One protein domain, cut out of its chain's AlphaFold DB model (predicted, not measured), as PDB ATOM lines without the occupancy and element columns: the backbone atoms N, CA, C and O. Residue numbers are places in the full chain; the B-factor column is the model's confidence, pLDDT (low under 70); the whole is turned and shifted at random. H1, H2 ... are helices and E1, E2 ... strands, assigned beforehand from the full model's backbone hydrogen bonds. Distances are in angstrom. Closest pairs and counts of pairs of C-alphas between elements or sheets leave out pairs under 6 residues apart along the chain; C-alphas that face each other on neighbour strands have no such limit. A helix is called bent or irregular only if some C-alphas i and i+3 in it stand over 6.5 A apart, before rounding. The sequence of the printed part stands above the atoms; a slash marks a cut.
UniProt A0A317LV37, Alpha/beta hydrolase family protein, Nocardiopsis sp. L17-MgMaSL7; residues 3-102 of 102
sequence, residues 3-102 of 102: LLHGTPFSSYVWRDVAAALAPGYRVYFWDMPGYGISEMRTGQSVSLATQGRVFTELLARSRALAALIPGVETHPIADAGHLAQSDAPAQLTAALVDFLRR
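AT A GLANCE: This is residues 3 to 102 of the 102 residues of the protein "Alpha/beta hydrolase family protein" of Nocardiopsis sp. L17-MgMaSL7 (UniProt A0A317LV37). Three longer helices, H1, H2 and H4, stand in a loose triangle, pointing broadly the same way, and none of the three touches another. Residues 3 to 4 lie in the middle beside the short strand E1, the small H3 meets H4 at a corner, and long links run between the parts. The printed part has 100 residues, in the order H1, E1, H2, H3, H4; the class is mostly helix, with 49 residues, under half, in named elements. The whole is compact, with a radius of gyration of the C-alphas of 14.4 A, and elongated, spanning 45 by 30 by 25 A.

IN THESE COORDINATES: H1, residues 11 to 21, begins at C-alpha (40.771, 21.546, 46.605) and is 14.8 A long; it is irregular, C-alphas 13 and 16 being 7.7 A apart. E1 is residues 28 to 30. H2, residues 48 to 66, is the longest at 26.1 A. H3 is residues 84 to 87. H4, residues 89 to 100, measures 16.3 A and ends at C-alpha (44.142, 30.884, 65.073).

HOW THE PARTS SIT: E1 pairs with no named strand, but residues 3 to 4 pair with its residues 29 to 30, parallel. The closest C-alphas of H1 and E1 are those of Ser 11 and Trp 30, 5.2 A apart. H2 is apart from H1, E1, H3 and H4. H3 and H4 only just touch, only at the corner by their tight link, with 3 pairs of C-alphas within 8 A; H4 does so with residues 92 to 93 alone, and the closest C-alphas are those of Gln 85 and Leu 92, 6.4 A. H1 is apart from H3 and H4. Every O i to N i+4 pair is within hydrogen-bond range in H2 and H4, and 4 of 7 in H1; H3 is too short for such a pair.

THE WHOLE: The C-alphas of Thr 42 and Arg 102 are the two farthest apart, 45.5 A. The links E1 to H2 and H2 to H3 are long, 17 residues each. The printed part has no cut; its mean pLDDT is 88.8, and no printed residue is under 70.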
ATOM      1  N   LEU A   3      45.307  27.557  50.804       88.31
ATOM      2  CA  LEU A   3      45.301  26.107  51.003       88.31
ATOM      3  C   LEU A   3      45.491  25.398  49.660       88.31
ATOM      4  O   LEU A   3      44.719  25.603  48.724       88.31
ATOM      5  N   LEU A   4      46.512  24.549  49.583       86.88
ATOM      6  CA  LEU A   4      46.836  23.753  48.403       86.88
ATOM      7  C   LEU A   4      46.571  22.277  48.703       86.88
ATOM      8  O   LEU A   4      46.899  21.793  49.784       86.88
ATOM      9  N   HIS A   5      45.953  21.557  47.773       88.12
ATOM     10  CA  HIS A   5      45.793  20.106  47.886       88.12
ATOM     11  C   HIS A   5      47.029  19.376  47.330       88.12
ATOM     12  O   HIS A   5      47.763  19.928  46.513       88.12
ATOM     13  N   GLY A   6      47.247  18.125  47.738       81.88
ATOM     14  CA  GLY A   6      48.233  17.241  47.106       81.88
ATOM     15  C   GLY A   6      47.611  16.340  46.033       81.88
ATOM     16  O   GLY A   6      46.431  16.456  45.691       81.88
ATOM     17  N   THR A   7      48.404  15.433  45.472       83.44
ATOM     18  CA  THR A   7      47.967  14.518  44.406       83.44
ATOM     19  C   THR A   7      47.399  13.218  44.986       83.44
ATOM     20  O   THR A   7      47.988  12.710  45.941       83.44
ATOM     21  N   PRO A   8      46.352  12.606  44.399       86.19
ATOM     22  CA  PRO A   8      45.627  12.993  43.185       86.19
ATOM     23  C   PRO A   8      44.308  13.736  43.490       86.19
ATOM     24  O   PRO A   8      43.286  13.495  42.847       86.19
ATOM     25  N   PHE A   9      44.294  14.571  44.529       89.56
ATOM     26  CA  PHE A   9      43.060  15.129  45.079       89.56
ATOM     27  C   PHE A   9      42.617  16.420  44.377       89.56
ATOM     28  O   PHE A   9      43.229  16.880  43.420       89.56
ATOM     29  N   SER A  10      41.529  16.999  44.880       92.19
ATOM     30  CA  SER A  10      41.026  18.329  44.536       92.19
ATOM     31  C   SER A  10      41.034  19.205  45.788       92.19
ATOM     32  O   SER A  10      40.989  18.708  46.912       92.19
ATOM     33  N   SER A  11      41.020  20.518  45.595       93.19
ATOM     34  CA  SER A  11      40.771  21.546  46.605       93.19
ATOM     35  C   SER A  11      39.554  21.281  47.494       93.19
ATOM     36  O   SER A  11      39.521  21.749  48.631       93.19
ATOM     37  N   TYR A  12      38.602  20.462  47.041       93.69
ATOM     38  CA  TYR A  12      37.459  20.017  47.832       93.69
ATOM     39  C   TYR A  12      37.840  19.353  49.169       93.69
ATOM     40  O   TYR A  12      37.069  19.430  50.125       93.69
ATOM     41  N   VAL A  13      39.044  18.776  49.289       92.94
ATOM     42  CA  VAL A  13      39.560  18.242  50.568       92.94
ATOM     43  C   VAL A  13      39.659  19.300  51.669       92.94
ATOM     44  O   VAL A  13      39.696  18.956  52.846       92.94
ATOM     45  N   TRP A  14      39.683  20.579  51.296       93.06
ATOM     46  CA  TRP A  14      39.735  21.703  52.220       93.06
ATOM     47  C   TRP A  14      38.367  22.302  52.536       93.06
ATOM     48  O   TRP A  14      38.324  23.223  53.342       93.06
ATOM     49  N   ARG A  15      37.253  21.825  51.956       93.94
ATOM     50  CA  ARG A  15      35.951  22.521  52.038       93.94
ATOM     51  C   ARG A  15      35.510  22.807  53.485       93.94
ATOM     52  O   ARG A  15      35.082  23.918  53.780       93.94
ATOM     53  N   ASP A  16      35.661  21.829  54.380       93.06
ATOM     54  CA  ASP A  16      35.154  21.913  55.753       93.06
ATOM     55  C   ASP A  16      36.074  22.820  56.592       93.06
ATOM     56  O   ASP A  16      35.608  23.666  57.353       93.06
ATOM     57  N   VAL A  17      37.390  22.731  56.361       90.94
ATOM     58  CA  VAL A  17      38.393  23.630  56.958       90.94
ATOM     59  C   VAL A  17      38.198  25.066  56.464       90.94
ATOM     60  O   VAL A  17      38.200  26.001  57.257       90.94
ATOM     61  N   ALA A  18      37.986  25.260  55.163       93.69
ATOM     62  CA  ALA A  18      37.756  26.570  54.570       93.69
ATOM     63  C   ALA A  18      36.469  27.206  55.109       93.69
ATOM     64  O   ALA A  18      36.489  28.382  55.463       93.69
ATOM     65  N   ALA A  19      35.387  26.430  55.236       94.19
ATOM     66  CA  ALA A  19      34.138  26.888  55.838       94.19
ATOM     67  C   ALA A  19      34.327  27.314  57.302       94.19
ATOM     68  O   ALA A  19      33.820  28.360  57.698       94.19
ATOM     69  N   ALA A  20      35.098  26.556  58.088       92.06
ATOM     70  CA  ALA A  20      35.389  26.894  59.481       92.06
ATOM     71  C   ALA A  20      36.269  28.151  59.632       92.06
ATOM     72  O   ALA A  20      36.117  28.896  60.597       92.06
ATOM     73  N   LEU A  21      37.176  28.405  58.683       92.12
ATOM     74  CA  LEU A  21      38.079  29.563  58.695       92.12
ATOM     75  C   LEU A  21      37.455  30.834  58.093       92.12
ATOM     76  O   LEU A  21      37.872  31.941  58.436       92.12
ATOM     77  N   ALA A  22      36.467  30.693  57.207       94.56
ATOM     78  CA  ALA A  22      35.851  31.796  56.468       94.56
ATOM     79  C   ALA A  22      35.287  32.951  57.326       94.56
ATOM     80  O   ALA A  22      35.365  34.089  56.862       94.56
ATOM     81  N   PRO A  23      34.757  32.736  58.552       93.88
ATOM     82  CA  PRO A  23      34.267  33.838  59.381       93.88
ATOM     83  C   PRO A  23      35.355  34.837  59.796       93.88
ATOM     84  O   PRO A  23      35.060  36.015  59.971       93.88
ATOM     85  N   GLY A  24      36.599  34.373  59.963       91.50
ATOM     86  CA  GLY A  24      37.719  35.199  60.436       91.50
ATOM     87  C   GLY A  24      38.764  35.510  59.368       91.50
ATOM     88  O   GLY A  24      39.536  36.455  59.511       91.50
ATOM     89  N   TYR A  25      38.801  34.736  58.282       90.38
ATOM     90  CA  TYR A  25      39.862  34.828  57.290       90.38
ATOM     91  C   TYR A  25      39.315  34.751  55.878       90.38
ATOM     92  O   TYR A  25      38.451  33.942  55.548       90.38
ATOM     93  N   ARG A  26      39.942  35.511  54.980       91.62
ATOM     94  CA  ARG A  26      39.803  35.247  53.552       91.62
ATOM     95  C   ARG A  26      40.617  34.004  53.197       91.62
ATOM     96  O   ARG A  26      41.850  34.006  53.311       91.62
ATOM     97  N   VAL A  27      39.922  32.944  52.797       93.38
ATOM     98  CA  VAL A  27      40.513  31.647  52.446       93.38
ATOM     99  C   VAL A  27      40.481  31.466  50.934       93.38
ATOM    100  O   VAL A  27      39.433  31.610  50.313       93.38
ATOM    101  N   TYR A  28      41.629  31.139  50.348       91.25
ATOM    102  CA  TYR A  28      41.759  30.765  48.945       91.25
ATOM    103  C   TYR A  28      42.190  29.304  48.860       91.25
ATOM    104  O   TYR A  28      43.180  28.917  49.477       91.25
ATOM    105  N   PHE A  29      41.455  28.510  48.092       92.50
ATOM    106  CA  PHE A  29      41.758  27.116  47.792       92.50
ATOM    107  C   PHE A  29      41.362  26.863  46.337       92.50
ATOM    108  O   PHE A  29      40.330  27.355  45.884       92.50
ATOM    109  N   TRP A  30      42.216  26.178  45.584       91.88
ATOM    110  CA  TRP A  30      42.031  25.967  44.147       91.88
ATOM    111  C   TRP A  30      42.585  24.615  43.725       91.88
ATOM    112  O   TRP A  30      43.443  24.048  44.407       91.88
ATOM    113  N   ASP A  31      42.098  24.109  42.596       91.69
ATOM    114  CA  ASP A  31      42.618  22.880  42.013       91.69
ATOM    115  C   ASP A  31      43.902  23.155  41.228       91.69
ATOM    116  O   ASP A  31      43.978  24.083  40.419       91.69
ATOM    117  N   MET A  32      44.931  22.344  41.439       88.94
ATOM    118  CA  MET A  32      46.139  22.383  40.625       88.94
ATOM    119  C   MET A  32      45.826  21.986  39.172       88.94
ATOM    120  O   MET A  32      44.892  21.217  38.931       88.94
ATOM    121  N   PRO A  33      46.607  22.456  38.181       88.81
ATOM    122  CA  PRO A  33      46.435  22.044  36.791       88.81
ATOM    123  C   PRO A  33      46.415  20.516  36.640       88.81
ATOM    124  O   PRO A  33      47.303  19.830  37.155       88.81
ATOM    125  N   GLY A  34      45.428  19.997  35.905       90.12
ATOM    126  CA  GLY A  34      45.213  18.555  35.760       90.12
ATOM    127  C   GLY A  34      44.351  17.910  36.856       90.12
ATOM    128  O   GLY A  34      44.197  16.693  36.835       90.12
ATOM    129  N   TYR A  35      43.787  18.694  37.784       91.62
ATOM    130  CA  TYR A  35      42.898  18.221  38.852       91.62
ATOM    131  C   TYR A  35      41.603  19.036  38.950       91.62
ATOM    132  O   TYR A  35      41.552  20.203  38.565       91.62
ATOM    133  N   GLY A  36      40.562  18.398  39.497       89.81
ATOM    134  CA  GLY A  36      39.267  19.008  39.810       89.81
ATOM    135  C   GLY A  36      38.653  19.796  38.651       89.81
ATOM    136  O   GLY A  36      38.419  19.233  37.585       89.81
ATOM    137  N   ILE A  37      38.365  21.078  38.880       92.62
ATOM    138  CA  ILE A  37      37.761  21.990  37.897       92.62
ATOM    139  C   ILE A  37      38.781  22.869  37.161       92.62
ATOM    140  O   ILE A  37      38.399  23.661  36.298       92.62
ATOM    141  N   SER A  38      40.068  22.762  37.499       92.62
ATOM    142  CA  SER A  38      41.128  23.428  36.744       92.62
ATOM    143  C   SER A  38      41.304  22.786  35.372       92.62
ATOM    144  O   SER A  38      40.926  21.638  35.146       92.62
ATOM    145  N   GLU A  39      41.894  23.536  34.439       91.69
ATOM    146  CA  GLU A  39      42.084  23.073  33.066       91.69
ATOM    147  C   GLU A  39      42.792  21.707  33.017       91.69
ATOM    148  O   GLU A  39      43.838  21.493  33.647       91.69
ATOM    149  N   MET A  40      42.212  20.804  32.226       91.88
ATOM    150  CA  MET A  40      42.752  19.488  31.911       91.88
ATOM    151  C   MET A  40      42.939  19.375  30.404       91.88
ATOM    152  O   MET A  40      42.015  19.630  29.632       91.88
ATOM    153  N   ARG A  41      44.136  18.973  29.978       92.50
ATOM    154  CA  ARG A  41      44.464  18.784  28.560       92.50
ATOM    155  C   ARG A  41      44.807  17.328  28.284       92.50
ATOM    156  O   ARG A  41      45.499  16.683  29.071       92.50
ATOM    157  N   THR A  42      44.386  16.820  27.129       93.44
ATOM    158  CA  THR A  42      44.815  15.498  26.654       93.44
ATOM    159  C   THR A  42      46.343  15.434  26.600       93.44
ATOM    160  O   THR A  42      46.987  16.320  26.042       93.44
ATOM    161  N   GLY A  43      46.933  14.397  27.202       91.81
ATOM    162  CA  GLY A  43      48.390  14.227  27.276       91.81
ATOM    163  C   GLY A  43      49.092  15.073  28.347       91.81
ATOM    164  O   GLY A  43      50.318  15.032  28.443       91.81
ATOM    165  N   GLN A  44      48.357  15.821  29.177       91.44
ATOM    166  CA  GLN A  44      48.939  16.551  30.299       91.44
ATOM    167  C   GLN A  44      49.526  15.582  31.330       91.44
ATOM    168  O   GLN A  44      48.827  14.759  31.916       91.44
ATOM    169  N   SER A  45      50.827  15.710  31.586       91.31
ATOM    170  CA  SER A  45      51.478  14.929  32.632       91.31
ATOM    171  C   SER A  45      51.055  15.430  34.013       91.31
ATOM    172  O   SER A  45      51.311  16.579  34.366       91.31
ATOM    173  N   VAL A  46      50.476  14.540  34.815       89.12
ATOM    174  CA  VAL A  46      50.197  14.749  36.248       89.12
ATOM    175  C   VAL A  46      51.026  13.810  37.128       89.12
ATOM    176  O   VAL A  46      50.661  13.523  38.265       89.12
ATOM    177  N   SER A  47      52.152  13.319  36.600       90.31
ATOM    178  CA  SER A  47      53.060  12.446  37.343       90.31
ATOM    179  C   SER A  47      53.596  13.135  38.600       90.31
ATOM    180  O   SER A  47      53.701  14.364  38.651       90.31
ATOM    181  N   LEU A  48      54.021  12.339  39.585       86.44
ATOM    182  CA  LEU A  48      54.664  12.849  40.801       86.44
ATOM    183  C   LEU A  48      55.858  13.762  40.485       86.44
ATOM    184  O   LEU A  48      56.013  14.807  41.105       86.44
ATOM    185  N   ALA A  49      56.655  13.428  39.464       89.19
ATOM    186  CA  ALA A  49      57.775  14.265  39.031       89.19
ATOM    187  C   ALA A  49      57.320  15.634  38.490       89.19
ATOM    188  O   ALA A  49      57.965  16.653  38.734       89.19
ATOM    189  N   THR A  50      56.207  15.685  37.755       89.62
ATOM    190  CA  THR A  50      55.648  16.958  37.278       89.62
ATOM    191  C   THR A  50      55.061  17.768  38.428       89.62
ATOM    192  O   THR A  50      55.328  18.964  38.528       89.62
ATOM    193  N   GLN A  51      54.333  17.123  39.333       86.19
ATOM    194  CA  GLN A  51      53.699  17.783  40.475       86.19
ATOM    195  C   GLN A  51      54.729  18.288  41.491       86.19
ATOM    196  O   GLN A  51      54.613  19.417  41.957       86.19
ATOM    197  N   GLY A  52      55.812  17.544  41.728       85.94
ATOM    198  CA  GLY A  52      56.938  18.002  42.545       85.94
ATOM    199  C   GLY A  52      57.604  19.268  41.994       85.94
ATOM    200  O   GLY A  52      57.917  20.183  42.757       85.94
ATOM    201  N   ARG A  53      57.755  19.382  40.664       89.56
ATOM    202  CA  ARG A  53      58.254  20.618  40.027       89.56
ATOM    203  C   ARG A  53      57.284  21.781  40.210       89.56
ATOM    204  O   ARG A  53      57.710  22.853  40.626       89.56
ATOM    205  N   VAL A  54      55.991  21.569  39.947       87.00
ATOM    206  CA  VAL A  54      54.953  22.601  40.138       87.00
ATOM    207  C   VAL A  54      54.923  23.086  41.588       87.00
ATOM    208  O   VAL A  54      54.905  24.291  41.829       87.00
ATOM    209  N   PHE A  55      54.978  22.165  42.551       83.69
ATOM    210  CA  PHE A  55      55.006  22.490  43.972       83.69
ATOM    211  C   PHE A  55      56.254  23.292  44.361       83.69
ATOM    212  O   PHE A  55      56.142  24.291  45.066       83.69
ATOM    213  N   THR A  56      57.433  22.902  43.864       87.06
ATOM    214  CA  THR A  56      58.694  23.614  44.135       87.06
ATOM    215  C   THR A  56      58.647  25.052  43.614       87.06
ATOM    216  O   THR A  56      58.990  25.986  44.339       87.06
ATOM    217  N   GLU A  57      58.158  25.245  42.389       90.44
ATOM    218  CA  GLU A  57      57.970  26.573  41.793       90.44
ATOM    219  C   GLU A  57      56.958  27.414  42.577       90.44
ATOM    220  O   GLU A  57      57.190  28.595  42.844       90.44
ATOM    221  N   LEU A  58      55.842  26.809  42.991       86.44
ATOM    222  CA  LEU A  58      54.843  27.485  43.810       86.44
ATOM    223  C   LEU A  58      55.427  27.901  45.161       86.44
ATOM    224  O   LEU A  58      55.255  29.050  45.554       86.44
ATOM    225  N   LEU A  59      56.170  27.022  45.838       85.06
ATOM    226  CA  LEU A  59      56.815  27.325  47.114       85.06
ATOM    227  C   LEU A  59      57.820  28.476  46.983       85.06
ATOM    228  O   LEU A  59      57.834  29.378  47.824       85.06
ATOM    229  N   ALA A  60      58.637  28.475  45.925       90.31
ATOM    230  CA  ALA A  60      59.574  29.560  45.645       90.31
ATOM    231  C   ALA A  60      58.838  30.896  45.448       90.31
ATOM    232  O   ALA A  60      59.187  31.900  46.073       90.31
ATOM    233  N   ARG A  61      57.758  30.899  44.654       89.00
ATOM    234  CA  ARG A  61      56.915  32.086  44.435       89.00
ATOM    235  C   ARG A  61      56.210  32.546  45.708       89.00
ATOM    236  O   ARG A  61      56.169  33.743  45.969       89.00
ATOM    237  N   SER A  62      55.689  31.625  46.516       85.44
ATOM    238  CA  SER A  62      55.044  31.939  47.793       85.44
ATOM    239  C   SER A  62      56.018  32.594  48.766       85.44
ATOM    240  O   SER A  62      55.656  33.579  49.400       85.44
ATOM    241  N   ARG A  63      57.265  32.111  48.846       88.12
ATOM    242  CA  ARG A  63      58.316  32.736  49.666       88.12
ATOM    243  C   ARG A  63      58.680  34.132  49.163       88.12
ATOM    244  O   ARG A  63      58.789  35.052  49.968       88.12
ATOM    245  N   ALA A  64      58.816  34.305  47.848       90.75
ATOM    246  CA  ALA A  64      59.065  35.618  47.257       90.75
ATOM    247  C   ALA A  64      57.917  36.602  47.542       90.75
ATOM    248  O   ALA A  64      58.166  37.747  47.902       90.75
ATOM    249  N   LEU A  65      56.661  36.151  47.445       87.06
ATOM    250  CA  LEU A  65      55.489  36.968  47.764       87.06
ATOM    251  C   LEU A  65      55.415  37.309  49.258       87.06
ATOM    252  O   LEU A  65      55.125  38.449  49.607       87.06
ATOM    253  N   ALA A  66      55.707  36.347  50.137       87.19
ATOM    254  CA  ALA A  66      55.739  36.560  51.582       87.19
ATOM    255  C   ALA A  66      56.750  37.645  51.986       87.19
ATOM    256  O   ALA A  66      56.459  38.456  52.857       87.19
ATOM    257  N   ALA A  67      57.897  37.721  51.303       89.00
ATOM    258  CA  ALA A  67      58.891  38.769  51.536       89.00
ATOM    259  C   ALA A  67      58.400  40.185  51.167       89.00
ATOM    260  O   ALA A  67      58.979  41.168  51.623       89.00
ATOM    261  N   LEU A  68      57.350  40.299  50.347       92.94
ATOM    262  CA  LEU A  68      56.791  41.575  49.887       92.94
ATOM    263  C   LEU A  68      55.542  42.012  50.664       92.94
ATOM    264  O   LEU A  68      55.142  43.170  50.557       92.94
ATOM    265  N   ILE A  69      54.907  41.111  51.419       88.44
ATOM    266  CA  ILE A  69      53.652  41.385  52.124       88.44
ATOM    267  C   ILE A  69      53.897  41.310  53.637       88.44
ATOM    268  O   ILE A  69      54.070  40.212  54.174       88.44
ATOM    269  N   PRO A  70      53.870  42.451  54.353       87.12
ATOM    270  CA  PRO A  70      54.001  42.466  55.805       87.12
ATOM    271  C   PRO A  70      52.955  41.574  56.482       87.12
ATOM    272  O   PRO A  70      51.771  41.629  56.150       87.12
ATOM    273  N   GLY A  71      53.395  40.762  57.444       82.75
ATOM    274  CA  GLY A  71      52.517  39.877  58.214       82.75
ATOM    275  C   GLY A  71      52.156  38.555  57.528       82.75
ATOM    276  O   GLY A  71      51.356  37.802  58.077       82.75
ATOM    277  N   VAL A  72      52.725  38.233  56.357       85.44
ATOM    278  CA  VAL A  72      52.612  36.872  55.810       85.44
ATOM    279  C   VAL A  72      53.504  35.917  56.589       85.44
ATOM    280  O   VAL A  72      54.690  36.164  56.792       85.44
ATOM    281  N   GLU A  73      52.931  34.776  56.956       80.69
ATOM    282  CA  GLU A  73      53.640  33.678  57.595       80.69
ATOM    283  C   GLU A  73      53.639  32.433  56.709       80.69
ATOM    284  O   GLU A  73      52.672  32.150  55.998       80.69
ATOM    285  N   THR A  74      54.722  31.660  56.780       82.06
ATOM    286  CA  THR A  74      54.852  30.375  56.088       82.06
ATOM    287  C   THR A  74      55.232  29.292  57.085       82.06
ATOM    288  O   THR A  74      56.301  29.370  57.688       82.06
ATOM    289  N   HIS A  75      54.388  28.269  57.208       84.56
ATOM    290  CA  HIS A  75      54.579  27.149  58.130       84.56
ATOM    291  C   HIS A  75      54.778  25.856  57.329       84.56
ATOM    292  O   HIS A  75      53.808  25.346  56.766       84.56
ATOM    293  N   PRO A  76      56.014  25.345  57.193       81.50
ATOM    294  CA  PRO A  76      56.242  24.075  56.517       81.50
ATOM    295  C   PRO A  76      55.727  22.914  57.378       81.50
ATOM    296  O   PRO A  76      56.035  22.837  58.564       81.50
ATOM    297  N   ILE A  77      54.978  22.000  56.760       86.19
ATOM    298  CA  ILE A  77      54.590  20.719  57.360       86.19
ATOM    299  C   ILE A  77      55.534  19.663  56.794       86.19
ATOM    300  O   ILE A  77      55.533  19.415  55.586       86.19
ATOM    301  N   ALA A  78      56.397  19.114  57.646       83.56
ATOM    302  CA  ALA A  78      57.397  18.145  57.221       83.56
ATOM    303  C   ALA A  78      56.730  16.809  56.876       83.56
ATOM    304  O   ALA A  78      55.698  16.457  57.443       83.56
ATOM    305  N   ASP A  79      57.326  16.081  55.931       83.12
ATOM    306  CA  ASP A  79      56.925  14.720  55.551       83.12
ATOM    307  C   ASP A  79      55.467  14.561  55.063       83.12
ATOM    308  O   ASP A  79      54.957  13.449  54.954       83.12
ATOM    309  N   ALA A  80      54.801  15.663  54.696       82.50
ATOM    310  CA  ALA A  80      53.486  15.657  54.059       82.50
ATOM    311  C   ALA A  80      53.619  15.656  52.526       82.50
ATOM    312  O   ALA A  80      54.081  16.637  51.940       82.50
ATOM    313  N   GLY A  81      53.209  14.565  51.869       70.12
ATOM    314  CA  GLY A  81      53.423  14.353  50.430       70.12
ATOM    315  C   GLY A  81      52.146  14.222  49.594       70.12
ATOM    316  O   GLY A  81      52.102  14.690  48.458       70.12
ATOM    317  N   HIS A  82      51.099  13.613  50.144       78.62
ATOM    318  CA  HIS A  82      49.840  13.331  49.453       78.62
ATOM    319  C   HIS A  82      48.708  14.188  50.001       78.62
ATOM    320  O   HIS A  82      47.989  14.851  49.251       78.62
ATOM    321  N   LEU A  83      48.540  14.163  51.320       84.44
ATOM    322  CA  LEU A  83      47.438  14.819  51.993       84.44
ATOM    323  C   LEU A  83      47.896  15.215  53.390       84.44
ATOM    324  O   LEU A  83      47.960  14.372  54.277       84.44
ATOM    325  N   ALA A  84      48.208  16.496  53.595       84.88
ATOM    326  CA  ALA A  84      48.814  16.965  54.842       84.88
ATOM    327  C   ALA A  84      47.992  16.598  56.090       84.88
ATOM    328  O   ALA A  84      48.568  16.271  57.124       84.88
ATOM    329  N   GLN A  85      46.658  16.573  55.985       87.06
ATOM    330  CA  GLN A  85      45.787  16.152  57.084       87.06
ATOM    331  C   GLN A  85      45.867  14.659  57.429       87.06
ATOM    332  O   GLN A  85      45.493  14.293  58.535       87.06
ATOM    333  N   SER A  86      46.338  13.806  56.520       87.75
ATOM    334  CA  SER A  86      46.522  12.371  56.772       87.75
ATOM    335  C   SER A  86      47.981  12.018  57.040       87.75
ATOM    336  O   SER A  86      48.252  11.209  57.922       87.75
ATOM    337  N   ASP A  87      48.909  12.642  56.313       89.31
ATOM    338  CA  ASP A  87      50.342  12.366  56.417       89.31
ATOM    339  C   ASP A  87      50.937  12.954  57.706       89.31
ATOM    340  O   ASP A  87      51.769  12.327  58.356       89.31
ATOM    341  N   ALA A  88      50.484  14.148  58.103       91.12
ATOM    342  CA  ALA A  88      50.997  14.866  59.267       91.12
ATOM    343  C   ALA A  88      49.878  15.597  60.049       91.12
ATOM    344  O   ALA A  88      49.984  16.806  60.292       91.12
ATOM    345  N   PRO A  89      48.813  14.891  60.493       91.75
ATOM    346  CA  PRO A  89      47.642  15.495  61.137       91.75
ATOM    347  C   PRO A  89      48.014  16.373  62.330       91.75
ATOM    348  O   PRO A  89      47.571  17.513  62.422       91.75
ATOM    349  N   ALA A  90      48.873  15.873  63.223       92.50
ATOM    350  CA  ALA A  90      49.260  16.598  64.429       92.50
ATOM    351  C   ALA A  90      50.012  17.900  64.114       92.50
ATOM    352  O   ALA A  90      49.728  18.926  64.728       92.50
ATOM    353  N   GLN A  91      50.931  17.879  63.142       93.25
ATOM    354  CA  GLN A  91      51.686  19.071  62.745       93.25
ATOM    355  C   GLN A  91      50.772  20.110  62.093       93.25
ATOM    356  O   GLN A  91      50.818  21.285  62.453       93.25
ATOM    357  N   LEU A  92      49.909  19.675  61.169       90.44
ATOM    358  CA  LEU A  92      48.959  20.559  60.504       90.44
ATOM    359  C   LEU A  92      47.986  21.186  61.511       90.44
ATOM    360  O   LEU A  92      47.775  22.397  61.491       90.44
ATOM    361  N   THR A  93      47.406  20.381  62.406       91.19
ATOM    362  CA  THR A  93      46.487  20.876  63.436       91.19
ATOM    363  C   THR A  93      47.184  21.845  64.384       91.19
ATOM    364  O   THR A  93      46.612  22.893  64.670       91.19
ATOM    365  N   ALA A  94      48.406  21.548  64.835       91.75
ATOM    366  CA  ALA A  94      49.165  22.455  65.693       91.75
ATOM    367  C   ALA A  94      49.414  23.804  65.003       91.75
ATOM    368  O   ALA A  94      49.073  24.841  65.562       91.75
ATOM    369  N   ALA A  95      49.894  23.792  63.755       90.50
ATOM    370  CA  ALA A  95      50.135  25.013  62.988       90.50
ATOM    371  C   ALA A  95      48.859  25.855  62.805       90.50
ATOM    372  O   ALA A  95      48.893  27.078  62.947       90.50
ATOM    373  N   LEU A  96      47.718  25.211  62.528       88.62
ATOM    374  CA  LEU A  96      46.429  25.897  62.411       88.62
ATOM    375  C   LEU A  96      45.958  26.470  63.751       88.62
ATOM    376  O   LEU A  96      45.546  27.624  63.800       88.62
ATOM    377  N   VAL A  97      46.030  25.703  64.841       90.19
ATOM    378  CA  VAL A  97      45.625  26.168  66.179       90.19
ATOM    379  C   VAL A  97      46.493  27.338  66.638       90.19
ATOM    380  O   VAL A  97      45.959  28.328  67.135       90.19
ATOM    381  N   ASP A  98      47.805  27.263  66.433       89.88
ATOM    382  CA  ASP A  98      48.733  28.333  66.798       89.88
ATOM    383  C   ASP A  98      48.516  29.591  65.961       89.88
ATOM    384  O   ASP A  98      48.666  30.699  66.469       89.88
ATOM    385  N   PHE A  99      48.165  29.451  64.682       86.44
ATOM    386  CA  PHE A  99      47.785  30.583  63.838       86.44
ATOM    387  C   PHE A  99      46.474  31.231  64.309       86.44
ATOM    388  O   PHE A  99      46.383  32.451  64.377       86.44
ATOM    389  N   LEU A 100      45.477  30.422  64.678       87.19
ATOM    390  CA  LEU A 100      44.142  30.884  65.073       87.19
ATOM    391  C   LEU A 100      44.067  31.535  66.457       87.19
ATOM    392  O   LEU A 100      43.076  32.190  66.769       87.19
ATOM    393  N   ARG A 101      45.066  31.320  67.315       88.12
ATOM    394  CA  ARG A 101      45.112  31.875  68.678       88.12
ATOM    395  C   ARG A 101      45.735  33.270  68.771       88.12
ATOM    396  O   ARG A 101      45.824  33.795  69.879       88.12
ATOM    397  N   ARG A 102      46.205  33.826  67.659       80.88
ATOM    398  CA  ARG A 102      46.842  35.148  67.592       80.88
ATOM    399  C   ARG A 102      45.830  36.205  67.188       80.88
ATOM    400  O   ARG A 102      45.946  37.323  67.727       80.88
TER     401      ARG A 102